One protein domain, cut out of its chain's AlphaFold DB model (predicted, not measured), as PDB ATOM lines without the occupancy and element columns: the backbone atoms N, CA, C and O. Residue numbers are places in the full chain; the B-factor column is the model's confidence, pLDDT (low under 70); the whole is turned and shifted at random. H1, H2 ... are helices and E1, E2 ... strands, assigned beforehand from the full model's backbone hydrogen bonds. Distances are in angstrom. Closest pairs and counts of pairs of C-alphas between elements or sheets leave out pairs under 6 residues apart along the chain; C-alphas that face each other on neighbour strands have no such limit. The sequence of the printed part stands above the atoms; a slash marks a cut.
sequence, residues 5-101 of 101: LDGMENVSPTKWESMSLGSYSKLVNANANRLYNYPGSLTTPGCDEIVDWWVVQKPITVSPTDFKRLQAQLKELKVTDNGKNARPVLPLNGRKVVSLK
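What this domain is: This is residues 5 to 101 of the 101 residues of the protein "Alpha-carbonic anhydrase domain-containing protein" of Phytophthora parasitica P1569 (UniProt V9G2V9). With little regular structure, this is an open frame: a small sheet at one end, H3 with short H1 at the other, loops between. The printed part has 97 residues, 36 in named elements, ordered H1 H2 E1 E2 H3 E3; class mixed, antiparallel sheet E2 E1 E3. It is loose, radius of gyration of the C-alphas 16.5 A, spans 42 by 32 by 24 A.

Where its parts are: Find C-alpha 5 at (46.028, -1.057, -21.773), opening H1, residues 5 to 8. H2 is 25 to 28, E1 35 to 40, 15.4 A, E2 51 to 56, 15.6 A, H3 64 to 76, 19.2 A, and E3 98 to 100, ending at (45.534, 28.317, -32.050).

How they stand to each other: H1 touches H3, closest C-alphas Leu 5 and Leu 70, 6.8 A. H2 touches no helix. Hairpin E1 and E2 has N 36 and O 55 at 2.8 A; E1 and E3, antiparallel, N 35 and O 100 at 2.9 A. E2, H3, E3 form a split strand-helix-strand unit, E1 between its strands, crossover right-handed. H3 is not on the sheet; 8 of 9 O i to N i+4 pairs are within hydrogen-bond range; H1 and H2 are too short for any.

The domain as a whole: C-alphas of Lys 15 and Gly 94 are farthest apart, 44.3 A. Links H1 to H2 and H3 to E3 are long. The printed part has no cut; no printed residue is under 70 in pLDDT.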
ATOM      1  N   LEU A   5      47.158  -0.216 -22.167       87.44
ATOM      2  CA  LEU A   5      46.028  -1.057 -21.773       87.44
ATOM      3  C   LEU A   5      46.454  -2.437 -21.255       87.44
ATOM      4  O   LEU A   5      45.812  -2.953 -20.346       87.44
ATOM      5  N   ASP A   6      47.554  -2.996 -21.767       86.88
ATOM      6  CA  ASP A   6      48.085  -4.283 -21.295       86.88
ATOM      7  C   ASP A   6      48.640  -4.150 -19.868       86.88
ATOM      8  O   ASP A   6      48.541  -5.064 -19.054       86.88
ATOM      9  N   GLY A   7      49.193  -2.983 -19.522       88.00
ATOM     10  CA  GLY A   7      49.597  -2.697 -18.147       88.00
ATOM     11  C   GLY A   7      48.417  -2.460 -17.217       88.00
ATOM     12  O   GLY A   7      48.443  -2.917 -16.078       88.00
ATOM     13  N   MET A   8      47.355  -1.809 -17.701       87.00
ATOM     14  CA  MET A   8      46.138  -1.587 -16.911       87.00
ATOM     15  C   MET A   8      45.485  -2.897 -16.446       87.00
ATOM     16  O   MET A   8      44.876  -2.913 -15.383       87.00
ATOM     17  N   GLU A   9      45.645  -4.001 -17.184       86.19
ATOM     18  CA  GLU A   9      45.148  -5.329 -16.774       86.19
ATOM     19  C   GLU A   9      45.910  -5.911 -15.578       86.19
ATOM     20  O   GLU A   9      45.399  -6.780 -14.876       86.19
ATOM     21  N   ASN A  10      47.123  -5.421 -15.324       88.31
ATOM     22  CA  ASN A  10      48.018  -5.954 -14.306       88.31
ATOM     23  C   ASN A  10      48.065  -5.114 -13.022       88.31
ATOM     24  O   ASN A  10      48.669  -5.560 -12.041       88.31
ATOM     25  N   VAL A  11      47.411  -3.947 -13.016       88.75
ATOM     26  CA  VAL A  11      47.324  -3.024 -11.875       88.75
ATOM     27  C   VAL A  11      46.037  -3.261 -11.083       88.75
ATOM     28  O   VAL A  11      44.963  -3.466 -11.640       88.75
ATOM     29  N   SER A  12      46.136  -3.183  -9.758       83.81
ATOM     30  CA  SER A  12      44.994  -3.175  -8.840       83.81
ATOM     31  C   SER A  12      45.210  -2.126  -7.738       83.81
ATOM     32  O   SER A  12      46.316  -1.599  -7.615       83.81
ATOM     33  N   PRO A  13      44.215  -1.830  -6.879       82.75
ATOM     34  CA  PRO A  13      44.395  -0.878  -5.774       82.75
ATOM     35  C   PRO A  13      45.554  -1.210  -4.820       82.75
ATOM     36  O   PRO A  13      46.024  -0.335  -4.101       82.75
ATOM     37  N   THR A  14      46.006  -2.466  -4.798       88.00
ATOM     38  CA  THR A  14      47.096  -2.943  -3.935       88.00
ATOM     39  C   THR A  14      48.291  -3.484  -4.719       88.00
ATOM     40  O   THR A  14      49.262  -3.927  -4.107       88.00
ATOM     41  N   LYS A  15      48.235  -3.486  -6.058       91.50
ATOM     42  CA  LYS A  15      49.280  -4.029  -6.930       91.50
ATOM     43  C   LYS A  15      49.654  -3.007  -7.995       91.50
ATOM     44  O   LYS A  15      48.830  -2.628  -8.822       91.50
ATOM     45  N   TRP A  16      50.923  -2.629  -8.002       91.75
ATOM     46  CA  TRP A  16      51.508  -1.737  -8.996       91.75
ATOM     47  C   TRP A  16      52.178  -2.554 -10.103       91.75
ATOM     48  O   TRP A  16      52.661  -3.656  -9.849       91.75
ATOM     49  N   GLU A  17      52.242  -1.993 -11.309       90.88
ATOM     50  CA  GLU A  17      52.913  -2.594 -12.462       90.88
ATOM     51  C   GLU A  17      53.906  -1.583 -13.043       90.88
ATOM     52  O   GLU A  17      53.583  -0.403 -13.196       90.88
ATOM     53  N   SER A  18      55.121  -2.033 -13.359       91.19
ATOM     54  CA  SER A  18      56.125  -1.189 -14.013       91.19
ATOM     55  C   SER A  18      56.051  -1.373 -15.522       91.19
ATOM     56  O   SER A  18      56.075  -2.493 -16.018       91.19
ATOM     57  N   MET A  19      56.008  -0.271 -16.270       87.88
ATOM     58  CA  MET A  19      55.940  -0.309 -17.730       87.88
ATOM     59  C   MET A  19      57.057   0.508 -18.363       87.88
ATOM     60  O   MET A  19      57.330   1.633 -17.952       87.88
ATOM     61  N   SER A  20      57.641  -0.024 -19.436       89.06
ATOM     62  CA  SER A  20      58.509   0.742 -20.330       89.06
ATOM     63  C   SER A  20      57.691   1.250 -21.515       89.06
ATOM     64  O   SER A  20      57.460   0.524 -22.483       89.06
ATOM     65  N   LEU A  21      57.243   2.502 -21.434       87.25
ATOM     66  CA  LEU A  21      56.441   3.151 -22.471       87.25
ATOM     67  C   LEU A  21      57.309   4.015 -23.393       87.25
ATOM     68  O   LEU A  21      58.352   4.535 -23.003       87.25
ATOM     69  N   GLY A  22      56.857   4.193 -24.636       84.94
ATOM     70  CA  GLY A  22      57.422   5.209 -25.523       84.94
ATOM     71  C   GLY A  22      57.038   6.629 -25.088       84.94
ATOM     72  O   GLY A  22      56.156   6.822 -24.256       84.94
ATOM     73  N   SER A  23      57.665   7.642 -25.696       87.56
ATOM     74  CA  SER A  23      57.315   9.045 -25.430       87.56
ATOM     75  C   SER A  23      55.841   9.336 -25.731       87.56
ATOM     76  O   SER A  23      55.387   9.139 -26.863       87.56
ATOM     77  N   TYR A  24      55.123   9.900 -24.752       85.00
ATOM     78  CA  TYR A  24      53.728  10.331 -24.900       85.00
ATOM     79  C   TYR A  24      53.549  11.395 -25.993       85.00
ATOM     80  O   TYR A  24      52.474  11.508 -26.582       85.00
ATOM     81  N   SER A  25      54.602  12.156 -26.316       85.25
ATOM     82  CA  SER A  25      54.559  13.184 -27.362       85.25
ATOM     83  C   SER A  25      54.181  12.617 -28.735       85.25
ATOM     84  O   SER A  25      53.564  13.316 -29.539       85.25
ATOM     85  N   LYS A  26      54.469  11.329 -28.978       81.19
ATOM     86  CA  LYS A  26      54.061  10.615 -30.196       81.19
ATOM     87  C   LYS A  26      52.543  10.438 -30.307       81.19
ATOM     88  O   LYS A  26      52.047  10.306 -31.419       81.19
ATOM     89  N   LEU A  27      51.818  10.442 -29.185       81.12
ATOM     90  CA  LEU A  27      50.356  10.352 -29.156       81.12
ATOM     91  C   LEU A  27      49.714  11.720 -29.398       81.12
ATOM     92  O   LEU A  27      48.789  11.840 -30.190       81.12
ATOM     93  N   VAL A  28      50.212  12.759 -28.729       82.94
ATOM     94  CA  VAL A  28      49.532  14.061 -28.665       82.94
ATOM     95  C   VAL A  28      49.808  14.930 -29.903       82.94
ATOM     96  O   VAL A  28      48.948  15.720 -30.280       82.94
ATOM     97  N   ASN A  29      50.972  14.773 -30.555       77.38
ATOM     98  CA  ASN A  29      51.437  15.535 -31.731       77.38
ATOM     99  C   ASN A  29      50.861  16.966 -31.837       77.38
ATOM    100  O   ASN A  29      50.266  17.343 -32.847       77.38
ATOM    101  N   ALA A  30      50.998  17.748 -30.764       70.19
ATOM    102  CA  ALA A  30      50.342  19.048 -30.632       70.19
ATOM    103  C   ALA A  30      50.742  20.024 -31.752       70.19
ATOM    104  O   ALA A  30      49.903  20.766 -32.235       70.19
ATOM    105  N   ASN A  31      51.989  19.956 -32.227       73.06
ATOM    106  CA  ASN A  31      52.515  20.852 -33.263       73.06
ATOM    107  C   ASN A  31      51.905  20.630 -34.654       73.06
ATOM    108  O   ASN A  31      52.006  21.498 -35.513       73.06
ATOM    109  N   ALA A  32      51.313  19.461 -34.909       71.44
ATOM    110  CA  ALA A  32      50.652  19.171 -36.180       71.44
ATOM    111  C   ALA A  32      49.148  19.479 -36.149       71.44
ATOM    112  O   ALA A  32      48.452  19.254 -37.142       71.44
ATOM    113  N   ASN A  33      48.631  19.917 -35.001       79.56
ATOM    114  CA  ASN A  33      47.209  19.942 -34.718       79.56
ATOM    115  C   ASN A  33      46.794  21.305 -34.180       79.56
ATOM    116  O   ASN A  33      47.487  21.923 -33.384       79.56
ATOM    117  N   ARG A  34      45.583  21.727 -34.540       90.75
ATOM    118  CA  ARG A  34      44.960  22.891 -33.914       90.75
ATOM    119  C   ARG A  34      44.780  22.651 -32.413       90.75
ATOM    120  O   ARG A  34      44.391  21.551 -32.009       90.75
ATOM    121  N   LEU A  35      44.989  23.691 -31.616       93.81
ATOM    122  CA  LEU A  35      44.819  23.677 -30.165       93.81
ATOM    123  C   LEU A  35      43.695  24.626 -29.752       93.81
ATOM    124  O   LEU A  35      43.517  25.691 -30.344       93.81
ATOM    125  N   TYR A  36      42.964  24.255 -28.708       96.50
ATOM    126  CA  TYR A  36      42.080  25.159 -27.986       96.50
ATOM    127  C   TYR A  36      42.651  25.429 -26.602       96.50
ATOM    128  O   TYR A  36      43.011  24.485 -25.899       96.50
ATOM    129  N   ASN A  37      42.709  26.698 -26.214       97.56
ATOM    130  CA  ASN A  37      43.189  27.119 -24.908       97.56
ATOM    131  C   ASN A  37      42.110  27.895 -24.142       97.56
ATOM    132  O   ASN A  37      41.398  28.715 -24.734       97.56
ATOM    133  N   TYR A  38      41.966  27.606 -22.847       98.19
ATOM    134  CA  TYR A  38      41.104  28.362 -21.939       98.19
ATOM    135  C   TYR A  38      41.486  28.131 -20.463       98.19
ATOM    136  O   TYR A  38      41.858  27.015 -20.095       98.19
ATOM    137  N   PRO A  39      41.316  29.137 -19.585       98.31
ATOM    138  CA  PRO A  39      41.464  28.945 -18.147       98.31
ATOM    139  C   PRO A  39      40.267  28.174 -17.573       98.31
ATOM    140  O   PRO A  39      39.099  28.425 -17.900       98.31
ATOM    141  N   GLY A  40      40.542  27.244 -16.670       98.00
ATOM    142  CA  GLY A  40      39.533  26.429 -16.015       98.00
ATOM    143  C   GLY A  40      40.020  25.858 -14.695       98.00
ATOM    144  O   GLY A  40      40.845  26.448 -14.002       98.00
ATOM    145  N   SER A  41      39.473  24.700 -14.342       98.50
ATOM    146  CA  SER A  41      39.745  24.043 -13.071       98.50
ATOM    147  C   SER A  41      40.063  22.569 -13.218       98.50
ATOM    148  O   SER A  41      39.918  21.980 -14.297       98.50
ATOM    149  N   LEU A  42      40.477  21.970 -12.101       98.44
ATOM    150  CA  LEU A  42      40.474  20.524 -11.936       98.44
ATOM    151  C   LEU A  42      39.054  19.968 -12.152       98.44
ATOM    152  O   LEU A  42      38.051  20.550 -11.735       98.44
ATOM    153  N   THR A  43      38.959  18.810 -12.808       97.62
ATOM    154  CA  THR A  43      37.682  18.122 -13.076       97.62
ATOM    155  C   THR A  43      37.277  17.142 -11.972       97.62
ATOM    156  O   THR A  43      36.248  16.479 -12.090       97.62
ATOM    157  N   THR A  44      38.051  17.086 -10.888       95.81
ATOM    158  CA  THR A  44      37.839  16.269  -9.685       95.81
ATOM    159  C   THR A  44      37.670  17.164  -8.448       95.81
ATOM    160  O   THR A  44      37.983  18.355  -8.529       95.81
ATOM    161  N   PRO A  45      37.190  16.630  -7.303       96.19
ATOM    162  CA  PRO A  45      37.020  17.404  -6.069       96.19
ATOM    163  C   PRO A  45      38.263  18.215  -5.676       96.19
ATOM    164  O   PRO A  45      39.387  17.827  -5.987       96.19
ATOM    165  N   GLY A  46      38.032  19.355  -5.024       96.38
ATOM    166  CA  GLY A  46      38.978  20.474  -4.944       96.38
ATOM    167  C   GLY A  46      38.615  21.545  -5.972       96.38
ATOM    168  O   GLY A  46      38.394  22.690  -5.604       96.38
ATOM    169  N   CYS A  47      38.376  21.142  -7.229       97.44
ATOM    170  CA  CYS A  47      37.845  22.004  -8.296       97.44
ATOM    171  C   CYS A  47      38.602  23.337  -8.479       97.44
ATOM    172  O   CYS A  47      38.016  24.294  -8.987       97.44
ATOM    173  N   ASP A  48      39.874  23.405  -8.082       98.44
ATOM    174  CA  ASP A  48      40.643  24.650  -8.038       98.44
ATOM    175  C   ASP A  48      40.763  25.282  -9.428       98.44
ATOM    176  O   ASP A  48      41.155  24.613 -10.390       98.44
ATOM    177  N   GLU A  49      40.447  26.574  -9.540       98.25
ATOM    178  CA  GLU A  49      40.470  27.361 -10.785       98.25
ATOM    179  C   GLU A  49      41.882  27.856 -11.132       98.25
ATOM    180  O   GLU A  49      42.136  29.045 -11.309       98.25
ATOM    181  N   ILE A  50      42.820  26.915 -11.193       97.69
ATOM    182  CA  ILE A  50      44.254  27.168 -11.396       97.69
ATOM    183  C   ILE A  50      44.796  26.527 -12.680       97.69
ATOM    184  O   ILE A  50      46.005  26.522 -12.908       97.69
ATOM    185  N   VAL A  51      43.925  25.931 -13.500       98.38
ATOM    186  CA  VAL A  51      44.331  25.121 -14.656       98.38
ATOM    187  C   VAL A  51      44.253  25.939 -15.937       98.38
ATOM    188  O   VAL A  51      43.199  26.473 -16.275       98.38
ATOM    189  N   ASP A  52      45.343  25.955 -16.697       97.94
ATOM    190  CA  ASP A  52      45.358  26.421 -18.082       97.94
ATOM    191  C   ASP A  52      45.182  25.223 -19.030       97.94
ATOM    192  O   ASP A  52      46.085  24.396 -19.186       97.94
ATOM    193  N   TRP A  53      43.990  25.061 -19.609       97.94
ATOM    194  CA  TRP A  53      43.662  23.894 -20.429       97.94
ATOM    195  C   TRP A  53      44.180  24.048 -21.856       97.94
ATOM    196  O   TRP A  53      43.914  25.050 -22.511       97.94
ATOM    197  N   TRP A  54      44.820  22.997 -22.373       95.19
ATOM    198  CA  TRP A  54      45.253  22.886 -23.769       95.19
ATOM    199  C   TRP A  54      44.658  21.629 -24.398       95.19
ATOM    200  O   TRP A  54      45.063  20.507 -24.094       95.19
ATOM    201  N   VAL A  55      43.670  21.810 -25.270       94.62
ATOM    202  CA  VAL A  55      42.926  20.715 -25.901       94.62
ATOM    203  C   VAL A  55      43.350  20.579 -27.357       94.62
ATOM    204  O   VAL A  55      43.116  21.474 -28.168       94.62
ATOM    205  N   VAL A  56      43.950  19.442 -27.703       93.25
ATOM    206  CA  VAL A  56      44.306  19.113 -29.089       93.25
ATOM    207  C   VAL A  56      43.049  18.753 -29.876       93.25
ATOM    208  O   VAL A  56      42.297  17.870 -29.476       93.25
ATOM    209  N   GLN A  57      42.819  19.419 -31.010       92.06
ATOM    210  CA  GLN A  57      41.624  19.205 -31.830       92.06
ATOM    211  C   GLN A  57      41.590  17.809 -32.461       92.06
ATOM    212  O   GLN A  57      40.524  17.203 -32.569       92.06
ATOM    213  N   LYS A  58      42.738  17.312 -32.936       90.69
ATOM    214  CA  LYS A  58      42.805  16.017 -33.614       90.69
ATOM    215  C   LYS A  58      42.847  14.893 -32.572       90.69
ATOM    216  O   LYS A  58      43.790  14.856 -31.782       90.69
ATOM    217  N   PRO A  59      41.879  13.964 -32.578       89.81
ATOM    218  CA  PRO A  59      41.878  12.847 -31.647       89.81
ATOM    219  C   PRO A  59      42.977  11.836 -31.984       89.81
ATOM    220  O   PRO A  59      43.383  11.687 -33.142       89.81
ATOM    221  N   ILE A  60      43.400  11.086 -30.969       89.19
ATOM    222  CA  ILE A  60      44.158   9.847 -31.161       89.19
ATOM    223  C   ILE A  60      43.207   8.718 -31.559       89.19
ATOM    224  O   ILE A  60      42.061   8.669 -31.109       89.19
ATOM    225  N   THR A  61      43.677   7.802 -32.401       88.56
ATOM    226  CA  THR A  61      42.907   6.620 -32.794       88.56
ATOM    227  C   THR A  61      43.225   5.445 -31.876       88.56
ATOM    228  O   THR A  61      44.358   5.267 -31.431       88.56
ATOM    229  N   VAL A  62      42.213   4.628 -31.599       89.50
ATOM    230  CA  VAL A  62      42.330   3.388 -30.824       89.50
ATOM    231  C   VAL A  62      41.571   2.285 -31.554       89.50
ATOM    232  O   VAL A  62      40.573   2.559 -32.227       89.50
ATOM    233  N   SER A  63      42.050   1.042 -31.466       93.62
ATOM    234  CA  SER A  63      41.339  -0.080 -32.072       93.62
ATOM    235  C   SER A  63      39.997  -0.307 -31.350       93.62
ATOM    236  O   SER A  63      39.901  -0.078 -30.140       93.62
ATOM    237  N   PRO A  64      38.943  -0.782 -32.037       95.56
ATOM    238  CA  PRO A  64      37.672  -1.092 -31.377       95.56
ATOM    239  C   PRO A  64      37.811  -2.120 -30.245       95.56
ATOM    240  O   PRO A  64      37.099  -2.039 -29.245       95.56
ATOM    241  N   THR A  65      38.727  -3.079 -30.394       93.94
ATOM    242  CA  THR A  65      39.023  -4.099 -29.379       93.94
ATOM    243  C   THR A  65      39.618  -3.468 -28.125       93.94
ATOM    244  O   THR A  65      39.133  -3.714 -27.023       93.94
ATOM    245  N   ASP A  66      40.607  -2.596 -28.292       92.69
ATOM    246  CA  ASP A  66      41.251  -1.878 -27.194       92.69
ATOM    247  C   ASP A  66      40.294  -0.911 -26.493       92.69
ATOM    248  O   ASP A  66      40.273  -0.828 -25.267       92.69
ATOM    249  N   PHE A  67      39.430  -0.233 -27.251       92.56
ATOM    250  CA  PHE A  67      38.410   0.632 -26.666       92.56
ATOM    251  C   PHE A  67      37.429  -0.152 -25.783       92.56
ATOM    252  O   PHE A  67      37.119   0.274 -24.670       92.56
ATOM    253  N   LYS A  68      36.985  -1.333 -26.234       93.31
ATOM    254  CA  LYS A  68      36.131  -2.221 -25.430       93.31
ATOM    255  C   LYS A  68      36.841  -2.714 -24.168       93.31
ATOM    256  O   LYS A  68      36.211  -2.741 -23.112       93.31
ATOM    257  N   ARG A  69      38.131  -3.068 -24.260       92.69
ATOM    258  CA  ARG A  69      38.954  -3.456 -23.098       92.69
ATOM    259  C   ARG A  69      38.986  -2.340 -22.055       92.69
ATOM    260  O   ARG A  69      38.627  -2.584 -20.907       92.69
ATOM    261  N   LEU A  70      39.290  -1.110 -22.472       91.56
ATOM    262  CA  LEU A  70      39.298   0.060 -21.587       91.56
ATOM    263  C   LEU A  70      37.941   0.270 -20.897       91.56
ATOM    264  O   LEU A  70      37.880   0.483 -19.688       91.56
ATOM    265  N   GLN A  71      36.840   0.185 -21.649       92.88
ATOM    266  CA  GLN A  71      35.493   0.332 -21.088       92.88
ATOM    267  C   GLN A  71      35.158  -0.756 -20.063       92.88
ATOM    268  O   GLN A  71      34.499  -0.460 -19.069       92.88
ATOM    269  N   ALA A  72      35.584  -2.001 -20.296       92.12
ATOM    270  CA  ALA A  72      35.388  -3.092 -19.347       92.12
ATOM    271  C   ALA A  72      36.190  -2.853 -18.059       92.12
ATOM    272  O   ALA A  72      35.620  -2.894 -16.977       92.12
ATOM    273  N   GLN A  73      37.470  -2.493 -18.175       88.94
ATOM    274  CA  GLN A  73      38.326  -2.205 -17.020       88.94
ATOM    275  C   GLN A  73      37.784  -1.068 -16.150       88.94
ATOM    276  O   GLN A  73      37.780  -1.177 -14.927       88.94
ATOM    277  N   LEU A  74      37.291   0.015 -16.761       91.31
ATOM    278  CA  LEU A  74      36.724   1.132 -16.005       91.31
ATOM    279  C   LEU A  74      35.515   0.701 -15.165       91.31
ATOM    280  O   LEU A  74      35.354   1.209 -14.061       91.31
ATOM    281  N   LYS A  75      34.696  -0.244 -15.641       93.31
ATOM    282  CA  LYS A  75      33.525  -0.746 -14.902       93.31
ATOM    283  C   LYS A  75      33.886  -1.507 -13.630       93.31
ATOM    284  O   LYS A  75      33.105  -1.478 -12.685       93.31
ATOM    285  N   GLU A  76      35.059  -2.130 -13.586       89.38
ATOM    286  CA  GLU A  76      35.550  -2.839 -12.397       89.38
ATOM    287  C   GLU A  76      35.977  -1.876 -11.273       89.38
ATOM    288  O   GLU A  76      36.072  -2.249 -10.101       89.38
ATOM    289  N   LEU A  77      36.238  -0.608 -11.605       87.94
ATOM    290  CA  LEU A  77      36.703   0.385 -10.646       87.94
ATOM    291  C   LEU A  77      35.535   1.015  -9.881       87.94
ATOM    292  O   LEU A  77      34.747   1.781 -10.440       87.94
ATOM    293  N   LYS A  78      35.513   0.801  -8.559       89.75
ATOM    294  CA  LYS A  78      34.508   1.362  -7.630       89.75
ATOM    295  C   LYS A  78      34.409   2.892  -7.636       89.75
ATOM    296  O   LYS A  78      33.399   3.432  -7.210       89.75
ATOM    297  N   VAL A  79      35.463   3.586  -8.071       88.38
ATOM    298  CA  VAL A  79      35.488   5.058  -8.170       88.38
ATOM    299  C   VAL A  79      34.676   5.583  -9.363       88.38
ATOM    300  O   VAL A  79      34.464   6.785  -9.485       88.38
ATOM    301  N   THR A  80      34.232   4.699 -10.257       92.31
ATOM    302  CA  THR A  80      33.467   5.064 -11.453       92.31
ATOM    303  C   THR A  80      31.983   4.741 -11.288       92.31
ATOM    304  O   THR A  80      31.606   3.805 -10.585       92.31
ATOM    305  N   ASP A  81      31.132   5.484 -11.992       94.25
ATOM    306  CA  ASP A  81      29.713   5.166 -12.158       94.25
ATOM    307  C   ASP A  81      29.546   4.174 -13.320       94.25
ATOM    308  O   ASP A  81      29.323   4.563 -14.469       94.25
ATOM    309  N   ASN A  82      29.741   2.878 -13.044       94.06
ATOM    310  CA  ASN A  82      29.664   1.800 -14.042       94.06
ATOM    311  C   ASN A  82      30.506   2.108 -15.301       94.06
ATOM    312  O   ASN A  82      30.029   2.073 -16.441       94.06
ATOM    313  N   GLY A  83      31.769   2.473 -15.081       93.06
ATOM    314  CA  GLY A  83      32.716   2.845 -16.128       93.06
ATOM    315  C   GLY A  83      32.625   4.298 -16.594       93.06
ATOM    316  O   GLY A  83      33.439   4.718 -17.414       93.06
ATOM    317  N   LYS A  84      31.682   5.095 -16.074       94.50
ATOM    318  CA  LYS A  84      31.634   6.544 -16.300       94.50
ATOM    319  C   LYS A  84      32.450   7.259 -15.230       94.50
ATOM    320  O   LYS A  84      32.163   7.168 -14.040       94.50
ATOM    321  N   ASN A  85      33.463   7.994 -15.661       94.62
ATOM    322  CA  ASN A  85      34.376   8.734 -14.785       94.62
ATOM    323  C   ASN A  85      34.580  10.192 -15.227       94.62
ATOM    324  O   ASN A  85      35.482  10.868 -14.739       94.62
ATOM    325  N   ALA A  86      33.762  10.679 -16.164       95.69
ATOM    326  CA  ALA A  86      33.840  12.039 -16.675       95.69
ATOM    327  C   ALA A  86      32.831  12.951 -15.966       95.69
ATOM    328  O   ALA A  86      31.641  12.642 -15.884       95.69
ATOM    329  N   ARG A  87      33.307  14.110 -15.505       96.81
ATOM    330  CA  ARG A  87      32.453  15.209 -15.044       96.81
ATOM    331  C   ARG A  87      31.610  15.747 -16.220       96.81
ATOM    332  O   ARG A  87      32.149  15.855 -17.323       96.81
ATOM    333  N   PRO A  88      30.335  16.133 -16.012       97.12
ATOM    334  CA  PRO A  88      29.548  16.827 -17.031       97.12
ATOM    335  C   PRO A  88      30.209  18.126 -17.508       97.12
ATOM    336  O   PRO A  88      30.974  18.757 -16.774       97.12
ATOM    337  N   VAL A  89      29.868  18.555 -18.726       97.56
ATOM    338  CA  VAL A  89      30.292  19.863 -19.244       97.56
ATOM    339  C   VAL A  89      29.742  20.993 -18.373       97.56
ATOM    340  O   VAL A  89      28.630  20.909 -17.852       97.56
ATOM    341  N   LEU A  90      30.525  22.058 -18.227       97.88
ATOM    342  CA  LEU A  90      30.165  23.228 -17.430       97.88
ATOM    343  C   LEU A  90      29.967  24.467 -18.307       97.88
ATOM    344  O   LEU A  90      30.583  24.567 -19.371       97.88
ATOM    345  N   PRO A  91      29.149  25.438 -17.862       98.06
ATOM    346  CA  PRO A  91      28.953  26.680 -18.596       98.06
ATOM    347  C   PRO A  91      30.252  27.495 -18.686       98.06
ATOM    348  O   PRO A  91      31.078  27.519 -17.771       98.06
ATOM    349  N   LEU A  92      30.426  28.213 -19.798       97.81
ATOM    350  CA  LEU A  92      31.615  29.042 -20.021       97.81
ATOM    351  C   LEU A  92      31.660  30.285 -19.126       97.81
ATOM    352  O   LEU A  92      32.754  30.755 -18.831       97.81
ATOM    353  N   ASN A  93      30.513  30.804 -18.677       97.69
ATOM    354  CA  ASN A  93      30.419  31.981 -17.800       97.69
ATOM    355  C   ASN A  93      31.258  33.179 -18.293       97.69
ATOM    356  O   ASN A  93      31.960  33.823 -17.523       97.69
ATOM    357  N   GLY A  94      31.231  33.451 -19.601       97.69
ATOM    358  CA  GLY A  94      31.963  34.566 -20.215       97.69
ATOM    359  C   GLY A  94      33.442  34.299 -20.528       97.69
ATOM    360  O   GLY A  94      34.076  35.136 -21.172       97.69
ATOM    361  N   ARG A  95      33.997  33.137 -20.150       97.56
ATOM    362  CA  ARG A  95      35.355  32.738 -20.552       97.56
ATOM    363  C   ARG A  95      35.462  32.630 -22.071       97.56
ATOM    364  O   ARG A  95      34.582  32.081 -22.735       97.56
ATOM    365  N   LYS A  96      36.575  33.127 -22.611       97.38
ATOM    366  CA  LYS A  96      36.914  33.015 -24.032       97.38
ATOM    367  C   LYS A  96      37.750  31.762 -24.262       97.38
ATOM    368  O   LYS A  96      38.699  31.515 -23.526       97.38
ATOM    369  N   VAL A  97      37.412  31.015 -25.309       98.00
ATOM    370  CA  VAL A  97      38.221  29.899 -25.806       98.00
ATOM    371  C   VAL A  97      39.026  30.395 -27.000       98.00
ATOM    372  O   VAL A  97      38.455  30.894 -27.972       98.00
ATOM    373  N   VAL A  98      40.347  30.270 -26.932       97.75
ATOM    374  CA  VAL A  98      41.255  30.659 -28.017       97.75
ATOM    375  C   VAL A  98      41.522  29.444 -28.899       97.75
ATOM    376  O   VAL A  98      41.838  28.375 -28.393       97.75
ATOM    377  N   SER A  99      41.401  29.597 -30.219       95.56
ATOM    378  CA  SER A  99      41.798  28.581 -31.203       95.56
ATOM    379  C   SER A  99      43.148  28.963 -31.802       95.56
ATOM    380  O   SER A  99      43.242  29.965 -32.507       95.56
ATOM    381  N   LEU A 100      44.161  28.130 -31.588       90.94
ATOM    382  CA  LEU A 100      45.534  28.317 -32.050       90.94
ATOM    383  C   LEU A 100      45.827  27.323 -33.176       90.94
ATOM    384  O   LEU A 100      45.451  26.153 -33.074       90.94
ATOM    385  N   LYS A 101      46.427  27.804 -34.265       80.88
ATOM    386  CA  LYS A 101      46.885  26.956 -35.370       80.88
ATOM    387  C   LYS A 101      48.290  26.448 -35.111       80.88
ATOM    388  O   LYS A 101      49.082  27.238 -34.558       80.88
TER     389      LYS A 101